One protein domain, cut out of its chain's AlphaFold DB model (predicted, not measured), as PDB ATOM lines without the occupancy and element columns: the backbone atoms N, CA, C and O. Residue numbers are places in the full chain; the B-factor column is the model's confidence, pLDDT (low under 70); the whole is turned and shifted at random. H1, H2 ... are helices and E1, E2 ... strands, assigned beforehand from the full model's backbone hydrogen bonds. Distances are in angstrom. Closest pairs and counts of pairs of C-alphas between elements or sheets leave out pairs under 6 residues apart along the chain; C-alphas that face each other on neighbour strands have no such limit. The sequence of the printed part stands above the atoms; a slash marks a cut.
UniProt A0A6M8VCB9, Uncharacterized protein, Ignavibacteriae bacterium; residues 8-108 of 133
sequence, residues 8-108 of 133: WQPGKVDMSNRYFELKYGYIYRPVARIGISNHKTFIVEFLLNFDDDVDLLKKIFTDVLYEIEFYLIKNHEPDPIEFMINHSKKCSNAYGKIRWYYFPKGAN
ATOM      1  N   TRP A   8     151.041 147.799 255.592       95.19
ATOM      2  CA  TRP A   8     152.161 148.312 256.370       95.19
ATOM      3  C   TRP A   8     152.842 149.460 255.634       95.19
ATOM      4  O   TRP A   8     152.755 149.576 254.413       95.19
ATOM      5  N   GLN A   9     153.523 150.309 256.392       95.44
ATOM      6  CA  GLN A   9     154.343 151.384 255.851       95.44
ATOM      7  C   GLN A   9     155.659 151.504 256.625       95.44
ATOM      8  O   GLN A   9     155.696 151.206 257.826       95.44
ATOM      9  N   PRO A  10     156.748 151.943 255.975       96.56
ATOM     10  CA  PRO A  10     157.997 152.197 256.670       96.56
ATOM     11  C   PRO A  10     157.845 153.375 257.640       96.56
ATOM     12  O   PRO A  10     157.186 154.370 257.340       96.56
ATOM     13  N   GLY A  11     158.480 153.290 258.805       95.94
ATOM     14  CA  GLY A  11     158.495 154.383 259.771       95.94
ATOM     15  C   GLY A  11     159.145 154.002 261.093       95.94
ATOM     16  O   GLY A  11     159.419 152.836 261.358       95.94
ATOM     17  N   LYS A  12     159.393 155.000 261.943       95.62
ATOM     18  CA  LYS A  12     159.938 154.772 263.284       95.62
ATOM     19  C   LYS A  12     158.858 154.184 264.191       95.62
ATOM     20  O   LYS A  12     157.794 154.780 264.348       95.62
ATOM     21  N   VAL A  13     159.146 153.047 264.816       95.69
ATOM     22  CA  VAL A  13     158.209 152.383 265.729       95.69
ATOM     23  C   VAL A  13     158.254 153.030 267.112       95.69
ATOM     24  O   VAL A  13     159.318 153.198 267.709       95.69
ATOM     25  N   ASP A  14     157.079 153.359 267.646       92.56
ATOM     26  CA  ASP A  14     156.925 153.776 269.037       92.56
ATOM     27  C   ASP A  14     156.998 152.563 269.979       92.56
ATOM     28  O   ASP A  14     156.062 151.775 270.101       92.56
ATOM     29  N   MET A  15     158.131 152.429 270.668       92.12
ATOM     30  CA  MET A  15     158.397 151.327 271.599       92.12
ATOM     31  C   MET A  15     157.721 151.484 272.969       92.12
ATOM     32  O   MET A  15     157.871 150.591 273.808       92.12
ATOM     33  N   SER A  16     157.036 152.603 273.233       90.19
ATOM     34  CA  SER A  16     156.228 152.774 274.450       90.19
ATOM     35  C   SER A  16     154.898 152.016 274.365       90.19
ATOM     36  O   SER A  16     154.324 151.637 275.385       90.19
ATOM     37  N   ASN A  17     154.460 151.727 273.140       90.00
ATOM     38  CA  ASN A  17     153.274 150.951 272.826       90.00
ATOM     39  C   ASN A  17     153.611 149.488 272.519       90.00
ATOM     40  O   ASN A  17     154.767 149.069 272.526       90.00
ATOM     41  N   ARG A  18     152.579 148.675 272.276       93.31
ATOM     42  CA  ARG A  18     152.761 147.279 271.868       93.31
ATOM     43  C   ARG A  18     153.393 147.170 270.477       93.31
ATOM     44  O   ARG A  18     152.999 147.875 269.549       93.31
ATOM     45  N   TYR A  19     154.351 146.264 270.331       96.69
ATOM     46  CA  TYR A  19     155.087 146.074 269.082       96.69
ATOM     47  C   TYR A  19     155.674 144.660 268.985       96.69
ATOM     48  O   TYR A  19     155.692 143.910 269.968       96.69
ATOM     49  N   PHE A  20     156.169 144.305 267.801       97.19
ATOM     50  CA  PHE A  20     156.978 143.109 267.582       97.19
ATOM     51  C   PHE A  20     158.441 143.468 267.304       97.19
ATOM     52  O   PHE A  20     158.722 144.469 266.644       97.19
ATOM     53  N   GLU A  21     159.369 142.624 267.753       97.38
ATOM     54  CA  GLU A  21     160.757 142.596 267.276       97.38
ATOM     55  C   GLU A  21     160.988 141.360 266.416       97.38
ATOM     56  O   GLU A  21     160.598 140.255 266.798       97.38
ATOM     57  N   LEU A  22     161.679 141.546 265.294       97.62
ATOM     58  CA  LEU A  22     162.140 140.463 264.437       97.62
ATOM     59  C   LEU A  22     163.654 140.339 264.587       97.62
ATOM     60  O   LEU A  22     164.392 141.319 264.442       97.62
ATOM     61  N   LYS A  23     164.127 139.128 264.873       96.44
ATOM     62  CA  LYS A  23     165.557 138.782 264.899       96.44
ATOM     63  C   LYS A  23     165.886 137.810 263.784       96.44
ATOM     64  O   LYS A  23     165.057 136.972 263.457       96.44
ATOM     65  N   TYR A  24     167.107 137.879 263.265       96.00
ATOM     66  CA  TYR A  24     167.535 137.084 262.118       96.00
ATOM     67  C   TYR A  24     168.680 136.134 262.474       96.00
ATOM     68  O   TYR A  24     169.773 136.569 262.830       96.00
ATOM     69  N   GLY A  25     168.450 134.830 262.347       92.44
ATOM     70  CA  GLY A  25     169.464 133.790 262.494       92.44
ATOM     71  C   GLY A  25     170.223 133.897 263.815       92.44
ATOM     72  O   GLY A  25     169.640 133.766 264.889       92.44
ATOM     73  N   TYR A  26     171.528 134.129 263.734       88.62
ATOM     74  CA  TYR A  26     172.435 134.295 264.877       88.62
ATOM     75  C   TYR A  26     172.636 135.762 265.300       88.62
ATOM     76  O   TYR A  26     173.333 136.032 266.278       88.62
ATOM     77  N   ILE A  27     172.023 136.723 264.606       90.25
ATOM     78  CA  ILE A  27     172.143 138.147 264.924       90.25
ATOM     79  C   ILE A  27     171.364 138.434 266.211       90.25
ATOM     80  O   ILE A  27     170.150 138.242 266.297       90.25
ATOM     81  N   TYR A  28     172.082 138.883 267.244       86.44
ATOM     82  CA  TYR A  28     171.504 139.073 268.577       86.44
ATOM     83  C   TYR A  28     170.579 140.298 268.665       86.44
ATOM     84  O   TYR A  28     169.591 140.291 269.417       86.44
ATOM     85  N   ARG A  29     170.902 141.350 267.900       92.50
ATOM     86  CA  ARG A  29     170.103 142.577 267.781       92.50
ATOM     87  C   ARG A  29     168.863 142.352 266.897       92.50
ATOM     88  O   ARG A  29     168.914 141.513 265.999       92.50
ATOM     89  N   PRO A  30     167.754 143.072 267.141       96.06
ATOM     90  CA  PRO A  30     166.626 143.068 266.215       96.06
ATOM     91  C   PRO A  30     167.041 143.660 264.862       96.06
ATOM     92  O   PRO A  30     167.828 144.603 264.821       96.06
ATOM     93  N   VAL A  31     166.500 143.101 263.781       97.25
ATOM     94  CA  VAL A  31     166.696 143.574 262.397       97.25
ATOM     95  C   VAL A  31     165.489 144.349 261.877       97.25
ATOM     96  O   VAL A  31     165.612 145.108 260.920       97.25
ATOM     97  N   ALA A  32     164.331 144.192 262.518       98.12
ATOM     98  CA  ALA A  32     163.164 145.025 262.286       98.12
ATOM     99  C   ALA A  32     162.290 145.121 263.540       98.12
ATOM    100  O   ALA A  32     162.347 144.265 264.435       98.12
ATOM    101  N   ARG A  33     161.461 146.161 263.585       98.00
ATOM    102  CA  ARG A  33     160.355 146.314 264.529       98.00
ATOM    103  C   ARG A  33     159.070 146.588 263.788       98.00
ATOM    104  O   ARG A  33     159.083 147.222 262.738       98.00
ATOM    105  N   ILE A  34     157.967 146.158 264.386       98.00
ATOM    106  CA  ILE A  34     156.635 146.366 263.832       98.00
ATOM    107  C   ILE A  34     155.736 146.951 264.908       98.00
ATOM    108  O   ILE A  34     155.382 146.275 265.874       98.00
ATOM    109  N   GLY A  35     155.396 148.223 264.747       96.44
ATOM    110  CA  GLY A  35     154.442 148.936 265.578       96.44
ATOM    111  C   GLY A  35     153.020 148.521 265.228       96.44
ATOM    112  O   GLY A  35     152.646 148.477 264.054       96.44
ATOM    113  N   ILE A  36     152.232 148.231 266.259       93.06
ATOM    114  CA  ILE A  36     150.840 147.810 266.116       93.06
ATOM    115  C   ILE A  36     149.949 149.023 266.390       93.06
ATOM    116  O   ILE A  36     149.884 149.501 267.524       93.06
ATOM    117  N   SER A  37     149.253 149.503 265.359       82.50
ATOM    118  CA  SER A  37     148.269 150.583 265.475       82.50
ATOM    119  C   SER A  37     146.837 150.042 265.435       82.50
ATOM    120  O   SER A  37     146.604 148.883 265.096       82.50
ATOM    121  N   ASN A  38     145.861 150.889 265.763       77.69
ATOM    122  CA  ASN A  38     144.440 150.534 265.684       77.69
ATOM    123  C   ASN A  38     143.850 150.714 264.272       77.69
ATOM    124  O   ASN A  38     142.672 150.443 264.071       77.69
ATOM    125  N   HIS A  39     144.639 151.171 263.294       83.19
ATOM    126  CA  HIS A  39     144.148 151.592 261.976       83.19
ATOM    127  C   HIS A  39     144.391 150.563 260.865       83.19
ATOM    128  O   HIS A  39     144.530 150.948 259.712       83.19
ATOM    129  N   LYS A  40     144.507 149.270 261.198       89.00
ATOM    130  CA  LYS A  40     144.872 148.188 260.254       89.00
ATOM    131  C   LYS A  40     146.155 148.438 259.433       89.00
ATOM    132  O   LYS A  40     146.445 147.721 258.480       89.00
ATOM    133  N   THR A  41     146.969 149.408 259.845       93.44
ATOM    134  CA  THR A  41     148.267 149.713 259.246       93.44
ATOM    135  C   THR A  41     149.373 149.475 260.263       93.44
ATOM    136  O   THR A  41     149.366 150.039 261.364       93.44
ATOM    137  N   PHE A  42     150.344 148.653 259.887       95.50
ATOM    138  CA  PHE A  42     151.559 148.415 260.654       95.50
ATOM    139  C   PHE A  42     152.633 149.449 260.312       95.50
ATOM    140  O   PHE A  42     152.849 149.775 259.146       95.50
ATOM    141  N   ILE A  43     153.348 149.942 261.324       96.88
ATOM    142  CA  ILE A  43     154.557 150.750 261.112       96.88
ATOM    143  C   ILE A  43     155.760 149.821 261.178       96.88
ATOM    144  O   ILE A  43     155.937 149.150 262.192       96.88
ATOM    145  N   VAL A  44     156.592 149.783 260.140       97.81
ATOM    146  CA  VAL A  44     157.764 148.900 260.079       97.81
ATOM    147  C   VAL A  44     159.049 149.722 260.117       97.81
ATOM    148  O   VAL A  44     159.323 150.522 259.226       97.81
ATOM    149  N   GLU A  45     159.863 149.493 261.143       97.94
ATOM    150  CA  GLU A  45     161.199 150.076 261.288       97.94
ATOM    151  C   GLU A  45     162.240 149.006 260.952       97.94
ATOM    152  O   GLU A  45     162.392 148.039 261.698       97.94
ATOM    153  N   PHE A  46     162.979 149.169 259.852       96.88
ATOM    154  CA  PHE A  46     164.117 148.303 259.531       96.88
ATOM    155  C   PHE A  46     165.371 148.793 260.265       96.88
ATOM    156  O   PHE A  46     165.758 149.953 260.157       96.88
ATOM    157  N   LEU A  47     166.017 147.894 261.005       96.19
ATOM    158  CA  LEU A  47     167.170 148.160 261.873       96.19
ATOM    159  C   LEU A  47     168.442 147.523 261.297       96.19
ATOM    160  O   LEU A  47     169.166 146.796 261.980       96.19
ATOM    161  N   LEU A  48     168.678 147.759 260.010       91.81
ATOM    162  CA  LEU A  48     169.864 147.274 259.313       91.81
ATOM    163  C   LEU A  48     171.100 148.050 259.784       91.81
ATOM    164  O   LEU A  48     171.054 149.269 259.939       91.81
ATOM    165  N   ASN A  49     172.203 147.341 260.018       89.69
ATOM    166  CA  ASN A  49     173.465 147.961 260.398       89.69
ATOM    167  C   ASN A  49     174.331 148.179 259.162       89.69
ATOM    168  O   ASN A  49     174.797 147.208 258.579       89.69
ATOM    169  N   PHE A  50     174.576 149.431 258.792       86.44
ATOM    170  CA  PHE A  50     175.326 149.755 257.576       86.44
ATOM    171  C   PHE A  50     176.809 149.353 257.616       86.44
ATOM    172  O   PHE A  50     177.446 149.353 256.570       86.44
ATOM    173  N   ASP A  51     177.332 148.966 258.785       90.00
ATOM    174  CA  ASP A  51     178.679 148.394 258.909       90.00
ATOM    175  C   ASP A  51     178.744 146.898 258.534       90.00
ATOM    176  O   ASP A  51     179.833 146.331 258.447       90.00
ATOM    177  N   ASP A  52     177.597 146.229 258.367       87.94
ATOM    178  CA  ASP A  52     177.553 144.828 257.948       87.94
ATOM    179  C   ASP A  52     177.775 144.702 256.426       87.94
ATOM    180  O   ASP A  52     177.567 145.641 255.657       87.94
ATOM    181  N   ASP A  53     178.151 143.502 255.980       93.88
ATOM    182  CA  ASP A  53     178.299 143.181 254.559       93.88
ATOM    183  C   ASP A  53     177.012 143.465 253.751       93.88
ATOM    184  O   ASP A  53     175.903 143.109 254.158       93.88
ATOM    185  N   VAL A  54     177.157 144.087 252.575       94.75
ATOM    186  CA  VAL A  54     176.026 144.546 251.749       94.75
ATOM    187  C   VAL A  54     175.150 143.388 251.270       94.75
ATOM    188  O   VAL A  54     173.923 143.530 251.218       94.75
ATOM    189  N   ASP A  55     175.735 142.242 250.926       95.75
ATOM    190  CA  ASP A  55     174.969 141.091 250.448       95.75
ATOM    191  C   ASP A  55     174.222 140.416 251.599       95.75
ATOM    192  O   ASP A  55     173.060 140.016 251.443       95.75
ATOM    193  N   LEU A  56     174.822 140.385 252.792       93.50
ATOM    194  CA  LEU A  56     174.122 140.005 254.017       93.50
ATOM    195  C   LEU A  56     172.942 140.945 254.309       93.50
ATOM    196  O   LEU A  56     171.844 140.461 254.596       93.50
ATOM    197  N   LEU A  57     173.125 142.263 254.204       94.44
ATOM    198  CA  LEU A  57     172.061 143.244 254.441       94.44
ATOM    199  C   LEU A  57     170.888 143.078 253.472       94.44
ATOM    200  O   LEU A  57     169.736 143.045 253.911       94.44
ATOM    201  N   LYS A  58     171.168 142.915 252.174       96.06
ATOM    202  CA  LYS A  58     170.140 142.629 251.160       96.06
ATOM    203  C   LYS A  58     169.375 141.359 251.504       96.06
ATOM    204  O   LYS A  58     168.149 141.361 251.485       96.06
ATOM    205  N   LYS A  59     170.090 140.295 251.874       96.25
ATOM    206  CA  LYS A  59     169.485 139.016 252.244       96.25
ATOM    207  C   LYS A  59     168.560 139.156 253.455       96.25
ATOM    208  O   LYS A  59     167.415 138.720 253.387       96.25
ATOM    209  N   ILE A  60     169.027 139.801 254.529       96.44
ATOM    210  CA  ILE A  60     168.219 140.069 255.728       96.44
ATOM    211  C   ILE A  60     166.968 140.857 255.352       96.44
ATOM    212  O   ILE A  60     165.870 140.460 255.732       96.44
ATOM    213  N   PHE A  61     167.121 141.943 254.593       97.06
ATOM    214  CA  PHE A  61     166.002 142.778 254.180       97.06
ATOM    215  C   PHE A  61     164.964 141.989 253.376       97.06
ATOM    216  O   PHE A  61     163.785 142.022 253.718       97.06
ATOM    217  N   THR A  62     165.393 141.242 252.356       97.69
ATOM    218  CA  THR A  62     164.499 140.440 251.509       97.69
ATOM    219  C   THR A  62     163.757 139.376 252.310       97.69
ATOM    220  O   THR A  62     162.541 139.253 252.172       97.69
ATOM    221  N   ASP A  63     164.461 138.626 253.159       97.50
ATOM    222  CA  ASP A  63     163.846 137.589 253.989       97.50
ATOM    223  C   ASP A  63     162.826 138.186 254.973       97.50
ATOM    224  O   ASP A  63     161.720 137.667 255.116       97.50
ATOM    225  N   VAL A  64     163.192 139.282 255.649       97.31
ATOM    226  CA  VAL A  64     162.327 139.958 256.630       97.31
ATOM    227  C   VAL A  64     161.098 140.544 255.953       97.31
ATOM    228  O   VAL A  64     159.988 140.355 256.440       97.31
ATOM    229  N   LEU A  65     161.277 141.219 254.819       97.62
ATOM    230  CA  LEU A  65     160.172 141.774 254.049       97.62
ATOM    231  C   LEU A  65     159.209 140.675 253.592       97.62
ATOM    232  O   LEU A  65     157.999 140.828 253.736       97.62
ATOM    233  N   TYR A  66     159.737 139.556 253.089       97.06
ATOM    234  CA  TYR A  66     158.916 138.416 252.694       97.06
ATOM    235  C   TYR A  66     158.072 137.891 253.858       97.06
ATOM    236  O   TYR A  66     156.885 137.632 253.681       97.06
ATOM    237  N   GLU A  67     158.657 137.762 255.048       95.62
ATOM    238  CA  GLU A  67     157.936 137.271 256.222       95.62
ATOM    239  C   GLU A  67     156.837 138.227 256.695       95.62
ATOM    240  O   GLU A  67     155.743 137.781 257.043       95.62
ATOM    241  N   ILE A  68     157.117 139.532 256.688       96.25
ATOM    242  CA  ILE A  68     156.144 140.579 257.021       96.25
ATOM    243  C   ILE A  68     154.956 140.504 256.063       96.25
ATOM    244  O   ILE A  68     153.810 140.419 256.503       96.25
ATOM    245  N   GLU A  69     155.231 140.476 254.761       95.69
ATOM    246  CA  GLU A  69     154.218 140.348 253.714       95.69
ATOM    247  C   GLU A  69     153.406 139.062 253.864       95.69
ATOM    248  O   GLU A  69     152.178 139.078 253.789       95.69
ATOM    249  N   PHE A  70     154.084 137.938 254.086       94.44
ATOM    250  CA  PHE A  70     153.438 136.642 254.212       94.44
ATOM    251  C   PHE A  70     152.474 136.619 255.398       94.44
ATOM    252  O   PHE A  70     151.289 136.360 255.210       94.44
ATOM    253  N   TYR A  71     152.956 136.933 256.600       93.62
ATOM    254  CA  TYR A  71     152.169 136.760 257.815       93.62
ATOM    255  C   TYR A  71     151.160 137.875 258.079       93.62
ATOM    256  O   TYR A  71     150.073 137.588 258.579       93.62
ATOM    257  N   LEU A  72     151.506 139.131 257.788       93.12
ATOM    258  CA  LEU A  72     150.654 140.267 258.151       93.12
ATOM    259  C   LEU A  72     149.666 140.654 257.054       93.12
ATOM    260  O   LEU A  72     148.626 141.224 257.371       93.12
ATOM    261  N   ILE A  73     149.991 140.368 255.789       92.38
ATOM    262  CA  ILE A  73     149.217 140.848 254.637       92.38
ATOM    263  C   ILE A  73     148.567 139.682 253.886       92.38
ATOM    264  O   ILE A  73     147.364 139.691 253.641       92.38
ATOM    265  N   LYS A  74     149.344 138.651 253.537       90.25
ATOM    266  CA  LYS A  74     148.910 137.578 252.621       90.25
ATOM    267  C   LYS A  74     148.265 136.378 253.305       90.25
ATOM    268  O   LYS A  74     147.601 135.602 252.630       90.25
ATOM    269  N   ASN A  75     148.433 136.206 254.615       84.12
ATOM    270  CA  ASN A  75     147.912 135.031 255.324       84.12
ATOM    271  C   ASN A  75     146.372 135.029 255.470       84.12
ATOM    272  O   ASN A  75     145.822 134.081 256.012       84.12
ATOM    273  N   HIS A  76     145.674 136.078 255.005       80.31
ATOM    274  CA  HIS A  76     144.208 136.227 255.045       80.31
ATOM    275  C   HIS A  76     143.564 136.004 256.427       80.31
ATOM    276  O   HIS A  76     142.359 135.775 256.530       80.31
ATOM    277  N   GLU A  77     144.355 136.106 257.495       88.12
ATOM    278  CA  GLU A  77     143.866 136.008 258.864       88.12
ATOM    279  C   GLU A  77     142.944 137.198 259.160       88.12
ATOM    280  O   GLU A  77     143.312 138.337 258.855       88.12
ATOM    281  N   PRO A  78     141.767 136.977 259.775       87.75
ATOM    282  CA  PRO A  78     140.869 138.067 260.154       87.75
ATOM    283  C   PRO A  78     141.549 139.088 261.079       87.75
ATOM    284  O   PRO A  78     141.375 140.299 260.916       87.75
ATOM    285  N   ASP A  79     142.364 138.585 262.012       91.19
ATOM    286  CA  ASP A  79     143.215 139.374 262.899       91.19
ATOM    287  C   ASP A  79     144.680 138.875 262.836       91.19
ATOM    288  O   ASP A  79     145.081 137.976 263.588       91.19
ATOM    289  N   PRO A  80     145.517 139.455 261.958       93.56
ATOM    290  CA  PRO A  80     146.935 139.127 261.871       93.56
ATOM    291  C   PRO A  80     147.706 139.482 263.150       93.56
ATOM    292  O   PRO A  80     148.757 138.890 263.405       93.56
ATOM    293  N   ILE A  81     147.215 140.406 263.988       94.19
ATOM    294  CA  ILE A  81     147.863 140.730 265.265       94.19
ATOM    295  C   ILE A  81     147.717 139.546 266.215       94.19
ATOM    296  O   ILE A  81     148.719 139.067 266.755       94.19
ATOM    297  N   GLU A  82     146.490 139.069 266.424       94.38
ATOM    298  CA  GLU A  82     146.227 137.922 267.296       94.38
ATOM    299  C   GLU A  82     146.955 136.671 266.792       94.38
ATOM    300  O   GLU A  82     147.636 135.984 267.567       94.38
ATOM    301  N   PHE A  83     146.897 136.429 265.481       94.75
ATOM    302  CA  PHE A  83     147.637 135.344 264.849       94.75
ATOM    303  C   PHE A  83     149.135 135.418 265.173       94.75
ATOM    304  O   PHE A  83     149.714 134.426 265.629       94.75
ATOM    305  N   MET A  84     149.768 136.586 265.019       95.50
ATOM    306  CA  MET A  84     151.208 136.733 265.255       95.50
ATOM    307  C   MET A  84     151.601 136.698 266.730       95.50
ATOM    308  O   MET A  84     152.664 136.168 267.070       95.50
ATOM    309  N   ILE A  85     150.735 137.156 267.636       95.25
ATOM    310  CA  ILE A  85     150.917 136.937 269.078       95.25
ATOM    311  C   ILE A  85     150.981 135.435 269.371       95.25
ATOM    312  O   ILE A  85     151.854 134.992 270.122       95.25
ATOM    313  N   ASN A  86     150.106 134.638 268.758       94.75
ATOM    314  CA  ASN A  86     150.105 133.187 268.925       94.75
ATOM    315  C   ASN A  86     151.303 132.526 268.231       94.75
ATOM    316  O   ASN A  86     151.948 131.669 268.836       94.75
ATOM    317  N   HIS A  87     151.655 132.950 267.014       93.69
ATOM    318  CA  HIS A  87     152.833 132.470 266.286       93.69
ATOM    319  C   HIS A  87     154.119 132.665 267.099       93.69
ATOM    320  O   HIS A  87     154.899 131.724 267.238       93.69
ATOM    321  N   SER A  88     154.298 133.840 267.717       94.50
ATOM    322  CA  SER A  88     155.499 134.171 268.501       94.50
ATOM    323  C   SER A  88     155.773 133.207 269.668       94.50
ATOM    324  O   SER A  88     156.915 133.074 270.110       94.50
ATOM    325  N   LYS A  89     154.747 132.486 270.140       93.88
ATOM    326  CA  LYS A  89     154.831 131.511 271.238       93.88
ATOM    327  C   LYS A  89     155.106 130.076 270.768       93.88
ATOM    328  O   LYS A  89     155.366 129.213 271.602       93.88
ATOM    329  N   LYS A  90     155.011 129.785 269.465       93.31
ATOM    330  CA  LYS A  90     155.155 128.423 268.922       93.31
ATOM    331  C   LYS A  90     156.625 128.020 268.782       93.31
ATOM    332  O   LYS A  90     157.486 128.844 268.488       93.31
ATOM    333  N   CYS A  91     156.907 126.718 268.877       87.44
ATOM    334  CA  CYS A  91     158.250 126.178 268.619       87.44
ATOM    335  C   CYS A  91     158.748 126.485 267.198       87.44
ATOM    336  O   CYS A  91     159.940 126.710 267.010       87.44
ATOM    337  N   SER A  92     157.848 126.553 266.210       88.56
ATOM    338  CA  SER A  92     158.188 126.931 264.832       88.56
ATOM    339  C   SER A  92     158.850 128.310 264.746       88.56
ATOM    340  O   SER A  92     159.779 128.484 263.968       88.56
ATOM    341  N   ASN A  93     158.432 129.259 265.591       92.81
ATOM    342  CA  ASN A  93     159.070 130.567 265.709       92.81
ATOM    343  C   ASN A  93     160.468 130.456 266.336       92.81
ATOM    344  O   ASN A  93     161.395 131.122 265.901       92.81
ATOM    345  N   ALA A  94     160.661 129.590 267.336       88.12
ATOM    346  CA  ALA A  94     161.951 129.442 268.016       88.12
ATOM    347  C   ALA A  94     163.057 128.868 267.111       88.12
ATOM    348  O   ALA A  94     164.210 129.287 267.211       88.12
ATOM    349  N   TYR A  95     162.703 127.941 266.218       86.81
ATOM    350  CA  TYR A  95     163.628 127.339 265.249       86.81
ATOM    351  C   TYR A  95     163.640 128.056 263.892       86.81
ATOM    352  O   TYR A  95     164.416 127.696 263.006       86.81
ATOM    353  N   GLY A  96     162.799 129.081 263.732       89.25
ATOM    354  CA  GLY A  96     162.724 129.896 262.533       89.25
ATOM    355  C   GLY A  96     164.005 130.688 262.286       89.25
ATOM    356  O   GLY A  96     164.715 131.112 263.207       89.25
ATOM    357  N   LYS A  97     164.290 130.909 261.000       95.00
ATOM    358  CA  LYS A  97     165.364 131.803 260.557       95.00
ATOM    359  C   LYS A  97     165.097 133.233 261.013       95.00
ATOM    360  O   LYS A  97     166.024 133.901 261.458       95.00
ATOM    361  N   ILE A  98     163.849 133.680 260.928       96.75
ATOM    362  CA  ILE A  98     163.396 134.912 261.558       96.75
ATOM    363  C   ILE A  98     162.553 134.531 262.765       96.75
ATOM    364  O   ILE A  98     161.793 133.563 262.736       96.75
ATOM    365  N   ARG A  99     162.759 135.257 263.860       96.50
ATOM    366  CA  ARG A  99     162.083 135.010 265.129       96.50
ATOM    367  C   ARG A  99     161.370 136.263 265.582       96.50
ATOM    368  O   ARG A  99     161.996 137.317 265.714       96.50
ATOM    369  N   TRP A 100     160.087 136.108 265.857       97.00
ATOM    370  CA  TRP A 100     159.163 137.135 266.300       97.00
ATOM    371  C   TRP A 100     159.076 137.159 267.815       97.00
ATOM    372  O   TRP A 100     158.881 136.126 268.461       97.00
ATOM    373  N   TYR A 101     159.165 138.353 268.384       95.50
ATOM    374  CA  TYR A 101     159.015 138.591 269.812       95.50
ATOM    375  C   TYR A 101     157.957 139.660 270.028       95.50
ATOM    376  O   TYR A 101     158.092 140.769 269.519       95.50
ATOM    377  N   TYR A 102     156.911 139.333 270.783       95.94
ATOM    378  CA  TYR A 102     155.839 140.270 271.097       95.94
ATOM    379  C   TYR A 102     156.100 141.017 272.408       95.94
ATOM    380  O   TYR A 102     156.382 140.404 273.439       95.94
ATOM    381  N   PHE A 103     155.935 142.338 272.379       94.56
ATOM    382  CA  PHE A 103     156.054 143.218 273.536       94.56
ATOM    383  C   PHE A 103     154.697 143.884 273.814       94.56
ATOM    384  O   PHE A 103     154.350 144.848 273.139       94.56
ATOM    385  N   PRO A 104     153.912 143.411 274.802       90.19
ATOM    386  CA  PRO A 104     152.523 143.845 275.001       90.19
ATOM    387  C   PRO A 104     152.349 145.243 275.610       90.19
ATOM    388  O   PRO A 104     151.273 145.822 275.499       90.19
ATOM    389  N   LYS A 105     153.365 145.774 276.298       85.12
ATOM    390  CA  LYS A 105     153.330 147.089 276.974       85.12
ATOM    391  C   LYS A 105     154.578 147.912 276.648       85.12
ATOM    392  O   LYS A 105     155.141 148.571 277.521       85.12
ATOM    393  N   GLY A 106     155.068 147.753 275.420       76.69
ATOM    394  CA  GLY A 106     156.379 148.243 275.039       76.69
ATOM    395  C   GLY A 106     157.513 147.513 275.750       76.69
ATOM    396  O   GLY A 106     157.312 146.635 276.600       76.69
ATOM    397  N   ALA A 107     158.740 147.887 275.409       65.50
ATOM    398  CA  ALA A 107     159.904 147.469 276.163       65.50
ATOM    399  C   ALA A 107     159.989 148.373 277.384       65.50
ATOM    400  O   ALA A 107     160.841 149.257 277.463       65.50
ATOM    401  N   ASN A 108     159.141 148.114 278.378       54.94
ATOM    402  CA  ASN A 108     159.371 148.587 279.736       54.94
ATOM    403  C   ASN A 108     160.546 147.777 280.321       54.94
ATOM    404  O   ASN A 108     160.418 147.021 281.283       54.94
TER     405      ASN A 108
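Overview. This is residues 8 to 108 of the 133 residues of an uncharacterized protein of Ignavibacteriae bacterium (UniProt A0A6M8VCB9). A strongly twisted sheet of five strands is covered on one face by the long helix H1, which runs along the strands, and by the shorter H2, making two layers; the four-residue H3 only grazes the sheet. Residues 50 to 55, of which 54 and 55 belong to H1, stick out. The printed part has 101 residues, with named elements in the order E1 E2 E3 E4 H1 H2 H3 E5; the sheet is mixed, ordered E1 E4 E3 E2 E5, and the class is mixed, helices and strands. The whole is compact, with a radius of gyration of the C-alphas of 13.0 A and spans of 37 by 27 by 26 A.

Arrangement. Inner strands E2, residues 19 to 24, E3, 30 to 36, and E4, 41 to 46, form a meander, each the antiparallel neighbour of the one before, in two hairpins; N 22 and O 32 are 2.9 A apart, N 35 and O 43 2.8 A. Edge strand E5, residues 98 to 103, is antiparallel to E2, with N 21 and O 101 at 2.9 A. Edge strand E1, residues 8 to 10, is parallel to E4, with N 9 and O 42 at 2.9 A. H1, residues 54 to 74, lies over E3 at a height over the sheet of 8.3 A, at 26 degrees to E3 on the local plane. H2, residues 80 to 88, on the same face, has a height of 8.6 A and runs slantwise to the strands, at 49 degrees to E2 on the local plane. H2 touches H1, with residues 71 to 73 of H1 alone, at a steep tilt of 58 degrees; the closest C-alphas, of Leu 72 and Pro 80, are 5.4 A apart. H3, residues 91 to 94, is apart from H1. Every O i to N i+4 pair is within hydrogen-bond range in H1 and H2; H3 is too short for one.

Along the chain. E1 begins at C-alpha 8, (152.161, 148.312, 256.370). H1 spans 28.0 A from C-alpha 54, (176.026, 144.546, 251.749); E2 spans 16.9 A, and E5 16.3 A, ending at C-alpha 103, (156.054, 143.218, 273.536).

Size, cuts and confidence. The C-alphas farthest apart, of Asp 51 and Pro 78, are 39.2 A apart. The printed part has no cut and no long link; pLDDT is under 70 at residues 107 to 108.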